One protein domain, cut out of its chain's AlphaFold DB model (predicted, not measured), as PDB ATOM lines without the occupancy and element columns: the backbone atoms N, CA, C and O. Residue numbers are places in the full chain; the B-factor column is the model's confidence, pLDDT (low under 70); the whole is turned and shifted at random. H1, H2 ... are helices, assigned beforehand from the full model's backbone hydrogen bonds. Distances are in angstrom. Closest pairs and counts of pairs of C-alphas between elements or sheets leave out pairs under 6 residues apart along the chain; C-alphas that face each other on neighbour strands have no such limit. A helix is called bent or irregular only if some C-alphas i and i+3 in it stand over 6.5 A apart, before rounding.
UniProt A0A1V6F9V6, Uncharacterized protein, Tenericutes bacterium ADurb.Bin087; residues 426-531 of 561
ATOM      1  N   PRO A 426     195.570 241.425 199.750       88.62
ATOM      2  CA  PRO A 426     196.470 242.507 200.134       88.62
ATOM      3  C   PRO A 426     195.946 243.381 201.285       88.62
ATOM      4  O   PRO A 426     196.734 243.835 202.111       88.62
ATOM      5  N   MET A 427     194.627 243.593 201.382       88.75
ATOM      6  CA  MET A 427     194.022 244.303 202.516       88.75
ATOM      7  C   MET A 427     194.196 243.513 203.813       88.75
ATOM      8  O   MET A 427     194.627 244.068 204.818       88.75
ATOM      9  N   GLN A 428     193.922 242.205 203.791       83.69
ATOM     10  CA  GLN A 428     194.113 241.341 204.958       83.69
ATOM     11  C   GLN A 428     195.584 241.276 205.375       83.69
ATOM     12  O   GLN A 428     195.891 241.326 206.561       83.69
ATOM     13  N   GLU A 429     196.499 241.179 204.412       84.00
ATOM     14  CA  GLU A 429     197.941 241.218 204.650       84.00
ATOM     15  C   GLU A 429     198.358 242.534 205.331       84.00
ATOM     16  O   GLU A 429     199.066 242.505 206.340       84.00
ATOM     17  N   ALA A 430     197.841 243.674 204.859       88.19
ATOM     18  CA  ALA A 430     198.084 244.969 205.483       88.19
ATOM     19  C   ALA A 430     197.496 245.060 206.910       88.19
ATOM     20  O   ALA A 430     198.183 245.484 207.840       88.19
ATOM     21  N   ILE A 431     196.257 244.602 207.117       84.19
ATOM     22  CA  ILE A 431     195.624 244.545 208.446       84.19
ATOM     23  C   ILE A 431     196.452 243.682 209.405       84.19
ATOM     24  O   ILE A 431     196.709 244.097 210.533       84.19
ATOM     25  N   ASN A 432     196.911 242.509 208.961       81.75
ATOM     26  CA  ASN A 432     197.692 241.591 209.791       81.75
ATOM     27  C   ASN A 432     198.985 242.246 210.289       81.75
ATOM     28  O   ASN A 432     199.279 242.190 211.483       81.75
ATOM     29  N   TYR A 433     199.727 242.913 209.399       85.50
ATOM     30  CA  TYR A 433     200.922 243.653 209.804       85.50
ATOM     31  C   TYR A 433     200.577 244.825 210.732       85.50
ATOM     32  O   TYR A 433     201.299 245.078 211.693       85.50
ATOM     33  N   ALA A 434     199.469 245.533 210.485       86.19
ATOM     34  CA  ALA A 434     199.041 246.647 211.327       86.19
ATOM     35  C   ALA A 434     198.780 246.195 212.767       86.19
ATOM     36  O   ALA A 434     199.296 246.794 213.708       86.19
ATOM     37  N   VAL A 435     198.012 245.115 212.926       77.56
ATOM     38  CA  VAL A 435     197.695 244.510 214.225       77.56
ATOM     39  C   VAL A 435     198.967 244.026 214.916       77.56
ATOM     40  O   VAL A 435     199.181 244.357 216.081       77.56
ATOM     41  N   TYR A 436     199.846 243.324 214.194       79.12
ATOM     42  CA  TYR A 436     201.159 242.916 214.699       79.12
ATOM     43  C   TYR A 436     201.961 244.115 215.226       79.12
ATOM     44  O   TYR A 436     202.315 244.156 216.401       79.12
ATOM     45  N   PHE A 437     202.176 245.136 214.392       84.94
ATOM     46  CA  PHE A 437     202.957 246.314 214.756       84.94
ATOM     47  C   PHE A 437     202.367 247.042 215.968       84.94
ATOM     48  O   PHE A 437     203.097 247.455 216.870       84.94
ATOM     49  N   LEU A 438     201.042 247.195 216.020       81.88
ATOM     50  CA  LEU A 438     200.353 247.827 217.143       81.88
ATOM     51  C   LEU A 438     200.534 247.049 218.446       81.88
ATOM     52  O   LEU A 438     200.743 247.687 219.481       81.88
ATOM     53  N   ASN A 439     200.471 245.719 218.390       72.62
ATOM     54  CA  ASN A 439     200.622 244.847 219.550       72.62
ATOM     55  C   ASN A 439     202.058 244.857 220.083       72.62
ATOM     56  O   ASN A 439     202.262 245.148 221.262       72.62
ATOM     57  N   GLU A 440     203.053 244.654 219.217       77.38
ATOM     58  CA  GLU A 440     204.472 244.618 219.611       77.38
ATOM     59  C   GLU A 440     204.965 245.943 220.196       77.38
ATOM     60  O   GLU A 440     205.858 245.998 221.040       77.38
ATOM     61  N   THR A 441     204.372 247.051 219.759       82.50
ATOM     62  CA  THR A 441     204.758 248.385 220.222       82.50
ATOM     63  C   THR A 441     203.959 248.858 221.437       82.50
ATOM     64  O   THR A 441     204.344 249.860 222.044       82.50
ATOM     65  N   ALA A 442     202.870 248.172 221.815       78.81
ATOM     66  CA  ALA A 442     201.902 248.651 222.805       78.81
ATOM     67  C   ALA A 442     202.541 248.951 224.170       78.81
ATOM     68  O   ALA A 442     202.526 250.100 224.615       78.81
ATOM     69  N   ALA A 443     203.165 247.950 224.801       76.88
ATOM     70  CA  ALA A 443     203.740 248.081 226.146       76.88
ATOM     71  C   ALA A 443     204.841 249.157 226.211       76.88
ATOM     72  O   ALA A 443     204.946 249.913 227.176       76.88
ATOM     73  N   MET A 444     205.651 249.261 225.156       80.62
ATOM     74  CA  MET A 444     206.769 250.206 225.090       80.62
ATOM     75  C   MET A 444     206.293 251.632 224.800       80.62
ATOM     76  O   MET A 444     206.892 252.595 225.282       80.62
ATOM     77  N   CYS A 445     205.191 251.785 224.060       78.56
ATOM     78  CA  CYS A 445     204.520 253.072 223.897       78.56
ATOM     79  C   CYS A 445     203.881 253.538 225.209       78.56
ATOM     80  O   CYS A 445     204.036 254.708 225.556       78.56
ATOM     81  N   GLU A 446     203.225 252.644 225.957       75.19
ATOM     82  CA  GLU A 446     202.661 252.953 227.281       75.19
ATOM     83  C   GLU A 446     203.748 253.380 228.279       75.19
ATOM     84  O   GLU A 446     203.589 254.377 228.983       75.19
ATOM     85  N   ALA A 447     204.883 252.678 228.295       79.62
ATOM     86  CA  ALA A 447     206.016 252.984 229.168       79.62
ATOM     87  C   ALA A 447     206.902 254.146 228.672       79.62
ATOM     88  O   ALA A 447     207.829 254.550 229.373       79.62
ATOM     89  N   LEU A 448     206.648 254.685 227.472       83.69
ATOM     90  CA  LEU A 448     207.500 255.672 226.793       83.69
ATOM     91  C   LEU A 448     208.966 255.229 226.607       83.69
ATOM     92  O   LEU A 448     209.869 256.067 226.520       83.69
ATOM     93  N   THR A 449     209.196 253.929 226.453       84.81
ATOM     94  CA  THR A 449     210.510 253.294 226.256       84.81
ATOM     95  C   THR A 449     210.723 252.819 224.815       84.81
ATOM     96  O   THR A 449     211.460 251.869 224.554       84.81
ATOM     97  N   GLY A 450     210.090 253.490 223.845       80.31
ATOM     98  CA  GLY A 450     210.147 253.118 222.426       80.31
ATOM     99  C   GLY A 450     211.557 253.080 221.821       80.31
ATOM    100  O   GLY A 450     211.762 252.416 220.817       80.31
ATOM    101  N   ASN A 451     212.558 253.705 222.449       83.94
ATOM    102  CA  ASN A 451     213.964 253.587 222.050       83.94
ATOM    103  C   ASN A 451     214.514 252.151 222.117       83.94
ATOM    104  O   ASN A 451     215.531 251.874 221.498       83.94
ATOM    105  N   LEU A 452     213.870 251.254 222.867       85.94
ATOM    106  CA  LEU A 452     214.275 249.852 222.985       85.94
ATOM    107  C   LEU A 452     213.621 248.951 221.919       85.94
ATOM    108  O   LEU A 452     213.843 247.743 221.930       85.94
ATOM    109  N   LEU A 453     212.777 249.506 221.039       84.81
ATOM    110  CA  LEU A 453     212.036 248.720 220.055       84.81
ATOM    111  C   LEU A 453     212.971 248.077 219.019       84.81
ATOM    112  O   LEU A 453     213.889 248.743 218.527       84.81
ATOM    113  N   PRO A 454     212.698 246.828 218.599       84.31
ATOM    114  CA  PRO A 454     213.459 246.143 217.560       84.31
ATOM    115  C   PRO A 454     213.063 246.652 216.160       84.31
ATOM    116  O   PRO A 454     212.471 245.936 215.356       84.31
ATOM    117  N   TRP A 455     213.385 247.911 215.852       89.19
ATOM    118  CA  TRP A 455     212.933 248.600 214.635       89.19
ATOM    119  C   TRP A 455     213.290 247.873 213.330       89.19
ATOM    120  O   TRP A 455     212.492 247.838 212.396       89.19
ATOM    121  N   SER A 456     214.469 247.248 213.271       83.69
ATOM    122  CA  SER A 456     214.900 246.444 212.120       83.69
ATOM    123  C   SER A 456     214.049 245.190 211.905       83.69
ATOM    124  O   SER A 456     213.882 244.759 210.766       83.69
ATOM    125  N   THR A 457     213.501 244.607 212.974       79.56
ATOM    126  CA  THR A 457     212.593 243.459 212.877       79.56
ATOM    127  C   THR A 457     211.284 243.892 212.227       79.56
ATOM    128  O   THR A 457     210.884 243.298 211.236       79.56
ATOM    129  N   PHE A 458     210.687 245.005 212.673       86.00
ATOM    130  CA  PHE A 458     209.482 245.555 212.034       86.00
ATOM    131  C   PHE A 458     209.699 245.901 210.559       86.00
ATOM    132  O   PHE A 458     208.835 245.628 209.733       86.00
ATOM    133  N   ALA A 459     210.867 246.450 210.213       87.44
ATOM    134  CA  ALA A 459     211.229 246.705 208.823       87.44
ATOM    135  C   ALA A 459     211.265 245.417 207.987       87.44
ATOM    136  O   ALA A 459     210.683 245.376 206.907       87.44
ATOM    137  N   THR A 460     211.891 244.362 208.513       77.38
ATOM    138  CA  THR A 460     211.967 243.053 207.845       77.38
ATOM    139  C   THR A 460     210.571 242.462 207.632       77.38
ATOM    140  O   THR A 460     210.271 241.956 206.550       77.38
ATOM    141  N   GLU A 461     209.691 242.602 208.625       75.25
ATOM    142  CA  GLU A 461     208.302 242.157 208.526       75.25
ATOM    143  C   GLU A 461     207.506 242.914 207.485       75.25
ATOM    144  O   GLU A 461     206.841 242.309 206.639       75.25
ATOM    145  N   TYR A 462     207.612 244.237 207.512       86.75
ATOM    146  CA  TYR A 462     206.966 245.080 206.526       86.75
ATOM    147  C   TYR A 462     207.462 244.745 205.120       86.75
ATOM    148  O   TYR A 462     206.688 244.739 204.164       86.75
ATOM    149  N   ASP A 463     208.746 244.410 204.989       84.75
ATOM    150  CA  ASP A 463     209.341 244.080 203.707       84.75
ATOM    151  C   ASP A 463     208.828 242.784 203.090       84.75
ATOM    152  O   ASP A 463     208.800 242.684 201.859       84.75
ATOM    153  N   SER A 464     208.352 241.850 203.916       76.81
ATOM    154  CA  SER A 464     207.754 240.590 203.473       76.81
ATOM    155  C   SER A 464     206.375 240.751 202.813       76.81
ATOM    156  O   SER A 464     205.930 239.831 202.108       76.81
ATOM    157  N   LEU A 465     205.725 241.906 203.016       81.75
ATOM    158  CA  LEU A 465     204.400 242.199 202.482       81.75
ATOM    159  C   LEU A 465     204.428 242.348 200.957       81.75
ATOM    160  O   LEU A 465     205.379 242.886 200.379       81.75
ATOM    161  N   SER A 466     203.347 241.940 200.293       84.25
ATOM    162  CA  SER A 466     203.157 242.210 198.868       84.25
ATOM    163  C   SER A 466     203.192 243.714 198.567       84.25
ATOM    164  O   SER A 466     202.785 244.551 199.375       84.25
ATOM    165  N   GLY A 467     203.628 244.075 197.354       89.00
ATOM    166  CA  GLY A 467     203.611 245.472 196.909       89.00
ATOM    167  C   GLY A 467     202.219 246.109 197.021       89.00
ATOM    168  O   GLY A 467     202.094 247.261 197.429       89.00
ATOM    169  N   SER A 468     201.161 245.339 196.750       91.62
ATOM    170  CA  SER A 468     199.774 245.785 196.906       91.62
ATOM    171  C   SER A 468     199.411 246.087 198.365       91.62
ATOM    172  O   SER A 468     198.786 247.112 198.628       91.62
ATOM    173  N   ALA A 469     199.836 245.256 199.321       90.75
ATOM    174  CA  ALA A 469     199.623 245.514 200.746       90.75
ATOM    175  C   ALA A 469     200.422 246.737 201.229       90.75
ATOM    176  O   ALA A 469     199.895 247.583 201.956       90.75
ATOM    177  N   LYS A 470     201.666 246.898 200.759       93.69
ATOM    178  CA  LYS A 470     202.478 248.102 201.010       93.69
ATOM    179  C   LYS A 470     201.801 249.372 200.480       93.69
ATOM    180  O   LYS A 470     201.744 250.382 201.180       93.69
ATOM    181  N   ASN A 471     201.218 249.316 199.281       94.94
ATOM    182  CA  ASN A 471     200.455 250.430 198.705       94.94
ATOM    183  C   ASN A 471     199.247 250.802 199.574       94.94
ATOM    184  O   ASN A 471     199.054 251.979 199.874       94.94
ATOM    185  N   ILE A 472     198.496 249.808 200.059       94.00
ATOM    186  CA  ILE A 472     197.401 250.029 201.014       94.00
ATOM    187  C   ILE A 472     197.920 250.698 202.285       94.00
ATOM    188  O   ILE A 472     197.229 251.529 202.847       94.00
ATOM    189  N   PHE A 473     199.137 250.411 202.742       89.31
ATOM    190  CA  PHE A 473     199.720 251.036 203.931       89.31
ATOM    191  C   PHE A 473     200.160 252.486 203.769       89.31
ATOM    192  O   PHE A 473     200.282 253.174 204.779       89.31
ATOM    193  N   VAL A 474     200.393 252.971 202.555       89.75
ATOM    194  CA  VAL A 474     200.770 254.376 202.339       89.75
ATOM    195  C   VAL A 474     199.616 255.241 201.839       89.75
ATOM    196  O   VAL A 474     199.695 256.467 201.911       89.75
ATOM    197  N   ASP A 475     198.551 254.615 201.337       89.44
ATOM    198  CA  ASP A 475     197.420 255.302 200.730       89.44
ATOM    199  C   ASP A 475     196.588 256.065 201.773       89.44
ATOM    200  O   ASP A 475     195.951 255.482 202.658       89.44
ATOM    201  N   SER A 476     196.544 257.391 201.643       81.75
ATOM    202  CA  SER A 476     195.738 258.268 202.499       81.75
ATOM    203  C   SER A 476     194.233 257.981 202.462       81.75
ATOM    204  O   SER A 476     193.533 258.374 203.391       81.75
ATOM    205  N   LEU A 477     193.733 257.300 201.424       86.50
ATOM    206  CA  LEU A 477     192.327 256.912 201.299       86.50
ATOM    207  C   LEU A 477     191.983 255.644 202.086       86.50
ATOM    208  O   LEU A 477     190.806 255.348 202.274       86.50
ATOM    209  N   THR A 478     192.977 254.896 202.569       85.31
ATOM    210  CA  THR A 478     192.728 253.720 203.410       85.31
ATOM    211  C   THR A 478     192.206 254.157 204.777       85.31
ATOM    212  O   THR A 478     192.932 254.774 205.557       85.31
ATOM    213  N   THR A 479     190.949 253.809 205.066       84.94
ATOM    214  CA  THR A 479     190.239 254.145 206.313       84.94
ATOM    215  C   THR A 479     190.154 252.985 207.303       84.94
ATOM    216  O   THR A 479     189.443 253.090 208.299       84.94
ATOM    217  N   GLU A 480     190.808 251.858 207.019       88.88
ATOM    218  CA  GLU A 480     190.820 250.717 207.933       88.88
ATOM    219  C   GLU A 480     191.520 251.113 209.244       88.88
ATOM    220  O   GLU A 480     192.630 251.652 209.240       88.88
ATOM    221  N   THR A 481     190.835 250.889 210.364       82.94
ATOM    222  CA  THR A 481     191.194 251.433 211.677       82.94
ATOM    223  C   THR A 481     192.566 250.970 212.155       82.94
ATOM    224  O   THR A 481     193.334 251.794 212.659       82.94
ATOM    225  N   ASN A 482     192.901 249.686 212.002       82.06
ATOM    226  CA  ASN A 482     194.191 249.160 212.448       82.06
ATOM    227  C   ASN A 482     195.330 249.727 211.603       82.06
ATOM    228  O   ASN A 482     196.338 250.169 212.151       82.06
ATOM    229  N   ILE A 483     195.163 249.785 210.281       86.50
ATOM    230  CA  ILE A 483     196.160 250.353 209.366       86.50
ATOM    231  C   ILE A 483     196.409 251.829 209.689       86.50
ATOM    232  O   ILE A 483     197.564 252.251 209.801       86.50
ATOM    233  N   VAL A 484     195.349 252.617 209.893       83.75
ATOM    234  CA  VAL A 484     195.464 254.031 210.285       83.75
ATOM    235  C   VAL A 484     196.195 254.170 211.622       83.75
ATOM    236  O   VAL A 484     197.173 254.914 211.705       83.75
ATOM    237  N   ALA A 485     195.800 253.411 212.644       80.88
ATOM    238  CA  ALA A 485     196.446 253.458 213.953       80.88
ATOM    239  C   ALA A 485     197.927 253.041 213.894       80.88
ATOM    240  O   ALA A 485     198.774 253.653 214.550       80.88
ATOM    241  N   ALA A 486     198.268 252.026 213.094       87.12
ATOM    242  CA  ALA A 486     199.643 251.573 212.913       87.12
ATOM    243  C   ALA A 486     200.514 252.656 212.259       87.12
ATOM    244  O   ALA A 486     201.626 252.905 212.728       87.12
ATOM    245  N   ARG A 487     200.000 253.360 211.240       88.19
ATOM    246  CA  ARG A 487     200.685 254.503 210.607       88.19
ATOM    247  C   ARG A 487     200.947 255.636 211.592       88.19
ATOM    248  O   ARG A 487     202.057 256.166 211.643       88.19
ATOM    249  N   GLU A 488     199.939 256.003 212.379       84.25
ATOM    250  CA  GLU A 488     200.064 257.059 213.385       84.25
ATOM    251  C   GLU A 488     201.099 256.680 214.452       84.25
ATOM    252  O   GLU A 488     201.982 257.479 214.781       84.25
ATOM    253  N   ARG A 489     201.064 255.430 214.936       87.31
ATOM    254  CA  ARG A 489     202.045 254.921 215.901       87.31
ATOM    255  C   ARG A 489     203.455 254.864 215.323       87.31
ATOM    256  O   ARG A 489     204.400 255.256 216.005       87.31
ATOM    257  N   TYR A 490     203.599 254.434 214.073       92.00
ATOM    258  CA  TYR A 490     204.871 254.437 213.356       92.00
ATOM    259  C   TYR A 490     205.468 255.848 213.296       92.00
ATOM    260  O   TYR A 490     206.632 256.039 213.650       92.00
ATOM    261  N   MET A 491     204.661 256.850 212.933       86.75
ATOM    262  CA  MET A 491     205.106 258.244 212.870       86.75
ATOM    263  C   MET A 491     205.488 258.801 214.240       86.75
ATOM    264  O   MET A 491     206.519 259.461 214.357       86.75
ATOM    265  N   PHE A 492     204.706 258.507 215.281       82.94
ATOM    266  CA  PHE A 492     205.036 258.894 216.652       82.94
ATOM    267  C   PHE A 492     206.392 258.321 217.092       82.94
ATOM    268  O   PHE A 492     207.266 259.063 217.545       82.94
ATOM    269  N   LEU A 493     206.586 257.008 216.928       86.19
ATOM    270  CA  LEU A 493     207.815 256.316 217.317       86.19
ATOM    271  C   LEU A 493     209.027 256.849 216.552       86.19
ATOM    272  O   LEU A 493     210.055 257.159 217.157       86.19
ATOM    273  N   TRP A 494     208.883 257.013 215.237       88.19
ATOM    274  CA  TRP A 494     209.921 257.576 214.384       88.19
ATOM    275  C   TRP A 494     210.310 258.995 214.813       88.19
ATOM    276  O   TRP A 494     211.489 259.273 215.018       88.19
ATOM    277  N   ASN A 495     209.334 259.889 214.986       84.81
ATOM    278  CA  ASN A 495     209.599 261.284 215.337       84.81
ATOM    279  C   ASN A 495     210.228 261.419 216.729       84.81
ATOM    280  O   ASN A 495     211.083 262.278 216.940       84.81
ATOM    281  N   LYS A 496     209.820 260.569 217.678       85.12
ATOM    282  CA  LYS A 496     210.288 260.638 219.065       85.12
ATOM    283  C   LYS A 496     211.658 259.996 219.279       85.12
ATOM    284  O   LYS A 496     212.456 260.533 220.044       85.12
ATOM    285  N   TYR A 497     211.927 258.857 218.640       88.50
ATOM    286  CA  TYR A 497     213.117 258.044 218.922       88.50
ATOM    287  C   TYR A 497     214.036 257.858 217.709       88.50
ATOM    288  O   TYR A 497     215.244 257.707 217.886       88.50
ATOM    289  N   GLY A 498     213.502 257.915 216.486       87.94
ATOM    290  CA  GLY A 498     214.176 257.452 215.270       87.94
ATOM    291  C   GLY A 498     215.527 258.105 214.999       87.94
ATOM    292  O   GLY A 498     216.516 257.397 214.826       87.94
ATOM    293  N   THR A 499     215.610 259.439 215.041       87.75
ATOM    294  CA  THR A 499     216.876 260.160 214.806       87.75
ATOM    295  C   THR A 499     217.946 259.786 215.831       87.75
ATOM    296  O   THR A 499     219.092 259.541 215.465       87.75
ATOM    297  N   ALA A 500     217.579 259.715 217.115       91.00
ATOM    298  CA  ALA A 500     218.518 259.402 218.192       91.00
ATOM    299  C   ALA A 500     218.989 257.940 218.158       91.00
ATOM    300  O   ALA A 500     220.100 257.649 218.589       91.00
ATOM    301  N   GLN A 501     218.151 257.032 217.655       92.00
ATOM    302  CA  GLN A 501     218.474 255.612 217.509       92.00
ATOM    303  C   GLN A 501     219.089 255.261 216.143       92.00
ATOM    304  O   GLN A 501     219.409 254.100 215.904       92.00
ATOM    305  N   GLY A 502     219.248 256.232 215.234       91.88
ATOM    306  CA  GLY A 502     219.768 255.986 213.885       91.88
ATOM    307  C   GLY A 502     218.869 255.077 213.040       91.88
ATOM    308  O   GLY A 502     219.363 254.330 212.198       91.88
ATOM    309  N   TRP A 503     217.558 255.094 213.284       92.75
ATOM    310  CA  TRP A 503     216.609 254.269 212.543       92.75
ATOM    311  C   TRP A 503     216.514 254.697 211.073       92.75
ATOM    312  O   TRP A 503     216.790 255.842 210.722       92.75
ATOM    313  N   VAL A 504     216.060 253.778 210.215       91.25
ATOM    314  CA  VAL A 504     215.715 254.036 208.805       91.25
ATOM    315  C   VAL A 504     214.205 253.896 208.628       91.25
ATOM    316  O   VAL A 504     213.586 253.020 209.237       91.25
ATOM    317  N   LYS A 505     213.590 254.768 207.821       90.75
ATOM    318  CA  LYS A 505     212.162 254.652 207.502       90.75
ATOM    319  C   LYS A 505     211.935 253.409 206.648       90.75
ATOM    320  O   LYS A 505     212.511 253.318 205.571       90.75
ATOM    321  N   PHE A 506     211.075 252.507 207.109       93.44
ATOM    322  CA  PHE A 506     210.752 251.273 206.389       93.44
ATOM    323  C   PHE A 506     209.327 251.257 205.826       93.44
ATOM    324  O   PHE A 506     209.048 250.488 204.917       93.44
ATOM    325  N   LEU A 507     208.414 252.089 206.343       93.75
ATOM    326  CA  LEU A 507     207.029 252.115 205.868       93.75
ATOM    327  C   LEU A 507     206.986 252.841 204.517       93.75
ATOM    328  O   LEU A 507     206.979 254.074 204.466       93.75
ATOM    329  N   VAL A 508     207.024 252.059 203.439       94.00
ATOM    330  CA  VAL A 508     207.137 252.507 202.046       94.00
ATOM    331  C   VAL A 508     206.116 251.815 201.144       94.00
ATOM    332  O   VAL A 508     205.691 250.701 201.415       94.00
ATOM    333  N   ASN A 509     205.748 252.442 200.034       94.38
ATOM    334  CA  ASN A 509     204.903 251.809 199.023       94.38
ATOM    335  C   ASN A 509     205.698 250.792 198.174       94.38
ATOM    336  O   ASN A 509     206.901 250.604 198.358       94.38
ATOM    337  N   SER A 510     205.042 250.151 197.203       94.25
ATOM    338  CA  SER A 510     205.695 249.217 196.264       94.25
ATOM    339  C   SER A 510     206.809 249.833 195.402       94.25
ATOM    340  O   SER A 510     207.634 249.106 194.857       94.25
ATOM    341  N   GLU A 511     206.869 251.160 195.316       94.50
ATOM    342  CA  GLU A 511     207.865 251.942 194.575       94.50
ATOM    343  C   GLU A 511     208.939 252.534 195.511       94.50
ATOM    344  O   GLU A 511     209.713 253.402 195.108       94.50
ATOM    345  N   ASN A 512     208.994 252.075 196.768       92.19
ATOM    346  CA  ASN A 512     209.888 252.558 197.825       92.19
ATOM    347  C   ASN A 512     209.687 254.033 198.231       92.19
ATOM    348  O   ASN A 512     210.587 254.659 198.795       92.19
ATOM    349  N   GLN A 513     208.508 254.608 197.990       91.06
ATOM    350  CA  GLN A 513     208.156 255.939 198.486       91.06
ATOM    351  C   GLN A 513     207.714 255.869 199.954       91.06
ATOM    352  O   GLN A 513     206.776 255.132 200.265       91.06
ATOM    353  N   PRO A 514     208.343 256.629 200.869       89.12
ATOM    354  CA  PRO A 514     208.047 256.543 202.292       89.12
ATOM    355  C   PRO A 514     206.720 257.201 202.651       89.12
ATOM    356  O   PRO A 514     206.338 258.227 202.093       89.12
ATOM    357  N   TYR A 515     206.067 256.652 203.668       86.62
ATOM    358  CA  TYR A 515     204.966 257.307 204.352       86.62
ATOM    359  C   TYR A 515     205.464 258.426 205.298       86.62
ATOM    360  O   TYR A 515     206.503 258.271 205.958       86.62
ATOM    361  N   PRO A 516     204.713 259.536 205.431       81.19
ATOM    362  CA  PRO A 516     203.615 259.937 204.553       81.19
ATOM    363  C   PRO A 516     204.105 260.262 203.137       81.19
ATOM    364  O   PRO A 516     205.156 260.885 202.981       81.19
ATOM    365  N   LEU A 517     203.302 259.916 202.122       75.19
ATOM    366  CA  LEU A 517     203.516 260.424 200.765       75.19
ATOM    367  C   LEU A 517     203.494 261.963 200.805       75.19
ATOM    368  O   LEU A 517     202.697 262.568 201.533       75.19
ATOM    369  N   SER A 518     204.402 262.598 200.059       59.75
ATOM    370  CA  SER A 518     204.573 264.058 200.028       59.75
ATOM    371  C   SER A 518     203.225 264.781 199.900       59.75
ATOM    372  O   SER A 518     202.546 264.643 198.886       59.75
ATOM    373  N   GLY A 519     202.847 265.566 200.917       54.00
ATOM    374  CA  GLY A 519     201.585 266.325 200.953       54.00
ATOM    375  C   GLY A 519     200.674 266.037 202.154       54.00
ATOM    376  O   GLY A 519     199.787 266.843 202.434       54.00
ATOM    377  N   VAL A 520     200.909 264.961 202.917       46.62
ATOM    378  CA  VAL A 520     200.191 264.689 204.181       46.62
ATOM    379  C   VAL A 520     200.986 265.266 205.361       46.62
ATOM    380  O   VAL A 520     202.162 264.953 205.545       46.62
ATOM    381  N   ARG A 521     200.369 266.170 206.137       43.53
ATOM    382  CA  ARG A 521     201.038 266.912 207.224       43.53
ATOM    383  C   ARG A 521     201.595 265.983 208.304       43.53
ATOM    384  O   ARG A 521     200.880 265.145 208.841       43.53
ATOM    385  N   THR A 522     202.837 266.236 208.700       43.94
ATOM    386  CA  THR A 522     203.457 265.715 209.920       43.94
ATOM    387  C   THR A 522     202.938 266.492 211.139       43.94
ATOM    388  O   THR A 522     203.349 267.627 211.368       43.94
ATOM    389  N   TYR A 523     202.037 265.900 211.915       44.84
ATOM    390  CA  TYR A 523     201.699 266.280 213.298       44.84
ATOM    391  C   TYR A 523     201.822 264.979 214.112       44.84
ATOM    392  O   TYR A 523     201.472 263.934 213.578       44.84
ATOM    393  N   ASP A 524     202.310 264.864 215.343       45.69
ATOM    394  CA  ASP A 524     202.805 265.737 216.412       45.69
ATOM    395  C   ASP A 524     203.710 264.818 217.292       45.69
ATOM    396  O   ASP A 524     203.613 263.593 217.202       45.69
ATOM    397  N   ASN A 525     204.595 265.350 218.141       41.88
ATOM    398  CA  ASN A 525     205.414 264.554 219.084       41.88
ATOM    399  C   ASN A 525     204.602 264.052 220.298       41.88
ATOM    400  O   ASN A 525     205.161 263.566 221.288       41.88
ATOM    401  N   THR A 526     203.282 264.203 220.248       41.06
ATOM    402  CA  THR A 526     202.342 263.791 221.281       41.06
ATOM    403  C   THR A 526     201.805 262.397 220.956       41.06
ATOM    404  O   THR A 526     201.532 262.066 219.804       41.06
ATOM    405  N   LEU A 527     201.701 261.539 221.978       37.31
ATOM    406  CA  LEU A 527     200.941 260.289 221.872       37.31
ATOM    407  C   LEU A 527     199.560 260.629 221.289       37.31
ATOM    408  O   LEU A 527     198.958 261.589 221.782       37.31
ATOM    409  N   PRO A 528     199.021 259.863 220.323       37.97
ATOM    410  CA  PRO A 528     197.617 259.974 219.971       37.97
ATOM    411  C   PRO A 528     196.814 259.593 221.219       37.97
ATOM    412  O   PRO A 528     196.585 258.419 221.507       37.97
ATOM    413  N   SER A 529     196.429 260.579 222.028       38.56
ATOM    414  CA  SER A 529     195.302 260.401 222.926       38.56
ATOM    415  C   SER A 529     194.114 260.087 222.031       38.56
ATOM    416  O   SER A 529     193.932 260.768 221.020       38.56
ATOM    417  N   ALA A 530     193.345 259.058 222.383       41.22
ATOM    418  CA  ALA A 530     192.102 258.715 221.712       41.22
ATOM    419  C   ALA A 530     191.359 259.987 221.251       41.22
ATOM    420  O   ALA A 530     191.054 260.852 222.072       41.22
ATOM    421  N   LEU A 531     191.106 260.066 219.939       35.69
ATOM    422  CA  LEU A 531     190.480 261.170 219.194       35.69
ATOM    423  C   LEU A 531     191.355 262.424 219.003       35.69
ATOM    424  O   LEU A 531     191.672 263.157 219.937       35.69
TER     425      LEU A 531
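AT A GLANCE: This is residues 426 to 531 of the 561 residues of an uncharacterized protein of Tenericutes bacterium ADurb.Bin087 (UniProt A0A1V6F9V6). A long kinked helix, H1, makes one side of a small rounded domain; a second long kinked helix, H4, crosses it with residues 482 to 489, the short helix H3 packs on the first residues of H1, and H2 folds back beside H1 with little contact. After H4 a stretch with no named element, residues 502 to 531, runs back towards H3, turns there and returns past H4 to the last printed residue. The printed part has 106 residues with four named helices, in the order H1, H2, H3, H4, and no named strand; its class is all helix, with 59 residues in the helices. The whole is compact, with a radius of gyration of the C-alphas of 12.8 A and spans of 33 by 29 by 24 A.

HOW THE PARTS SIT: H1, residues 426 to 446, is the hub and touches the three other helices. H2, residues 455 to 463, only just touches it, with 3 pairs of C-alphas within 8 A; the closest are those of Tyr 433 and Tyr 462, 7.0 A apart. Their tilt is shallow, 9 degrees, and they run opposite ways, as a helical hairpin. H1 touches H2 with residues 433 to 437 alone. H3, residues 467 to 474, touches H1 at residues 426 to 430 of H1 alone, and the closest C-alphas, those of Pro 426 and Ala 469, are 4.4 A apart. These two run the same way at a steep tilt of 47 degrees. H2 and H3 are close but not clearly touching, with the C-alphas of Tyr 462 and Lys 470 closest at 7.7 A. H4, residues 481 to 501, touches H1 with its residues 482 to 489 alone, against residues 430 to 438 of H1. The closest C-alphas there are those of Ala 434 and Ile 483, 5.1 A apart. H1 and H4 run the same way at a steep tilt of 50 degrees. H3 and H4 are close but not clearly touching and about perpendicular, at 78 degrees, with the C-alphas of Phe 473 and Ile 483 closest at 6.5 A. H2 and H4 are apart. The helix packing is mostly crossed, but only just: of the 3 pairs that touch, 1 is at a shallow tilt. Every O i to N i+4 pair is within hydrogen-bond range in H2 and H3, against 15 of 17 in H1 and 15 of 17 in H4.

IN THESE COORDINATES: H1 begins at C-alpha 426, (196.470, 242.507, 200.134), and measures 29.7 A from first to last C-alpha. It has a kink of 35 degrees near residue 440 and is irregular, with C-alphas 440 and 443 7.4 A apart. H2 is 12.4 A long and H3 10.8 A; H3 begins at C-alpha 467, (203.611, 245.472, 196.909). H4 is 28.2 A long, with a kink of 46 degrees near residue 495; it too is irregular, with C-alphas 496 and 499 7.9 A apart. It ends at C-alpha 501, (218.474, 255.612, 217.509).

THE WHOLE: The two C-alphas farthest apart are those of Ala 447 and Glu 511, at 34.7 A. The printed part has no cut. The link from H2 to H3 is tight, and those from H1 to H2 and from H3 to H4 are short. The C-alphas of residues 502 to 531 lie 6 to 18 A from the mean of all C-alphas. The mean pLDDT of the printed part is 80.2, and residues 518 to 531 are under 70.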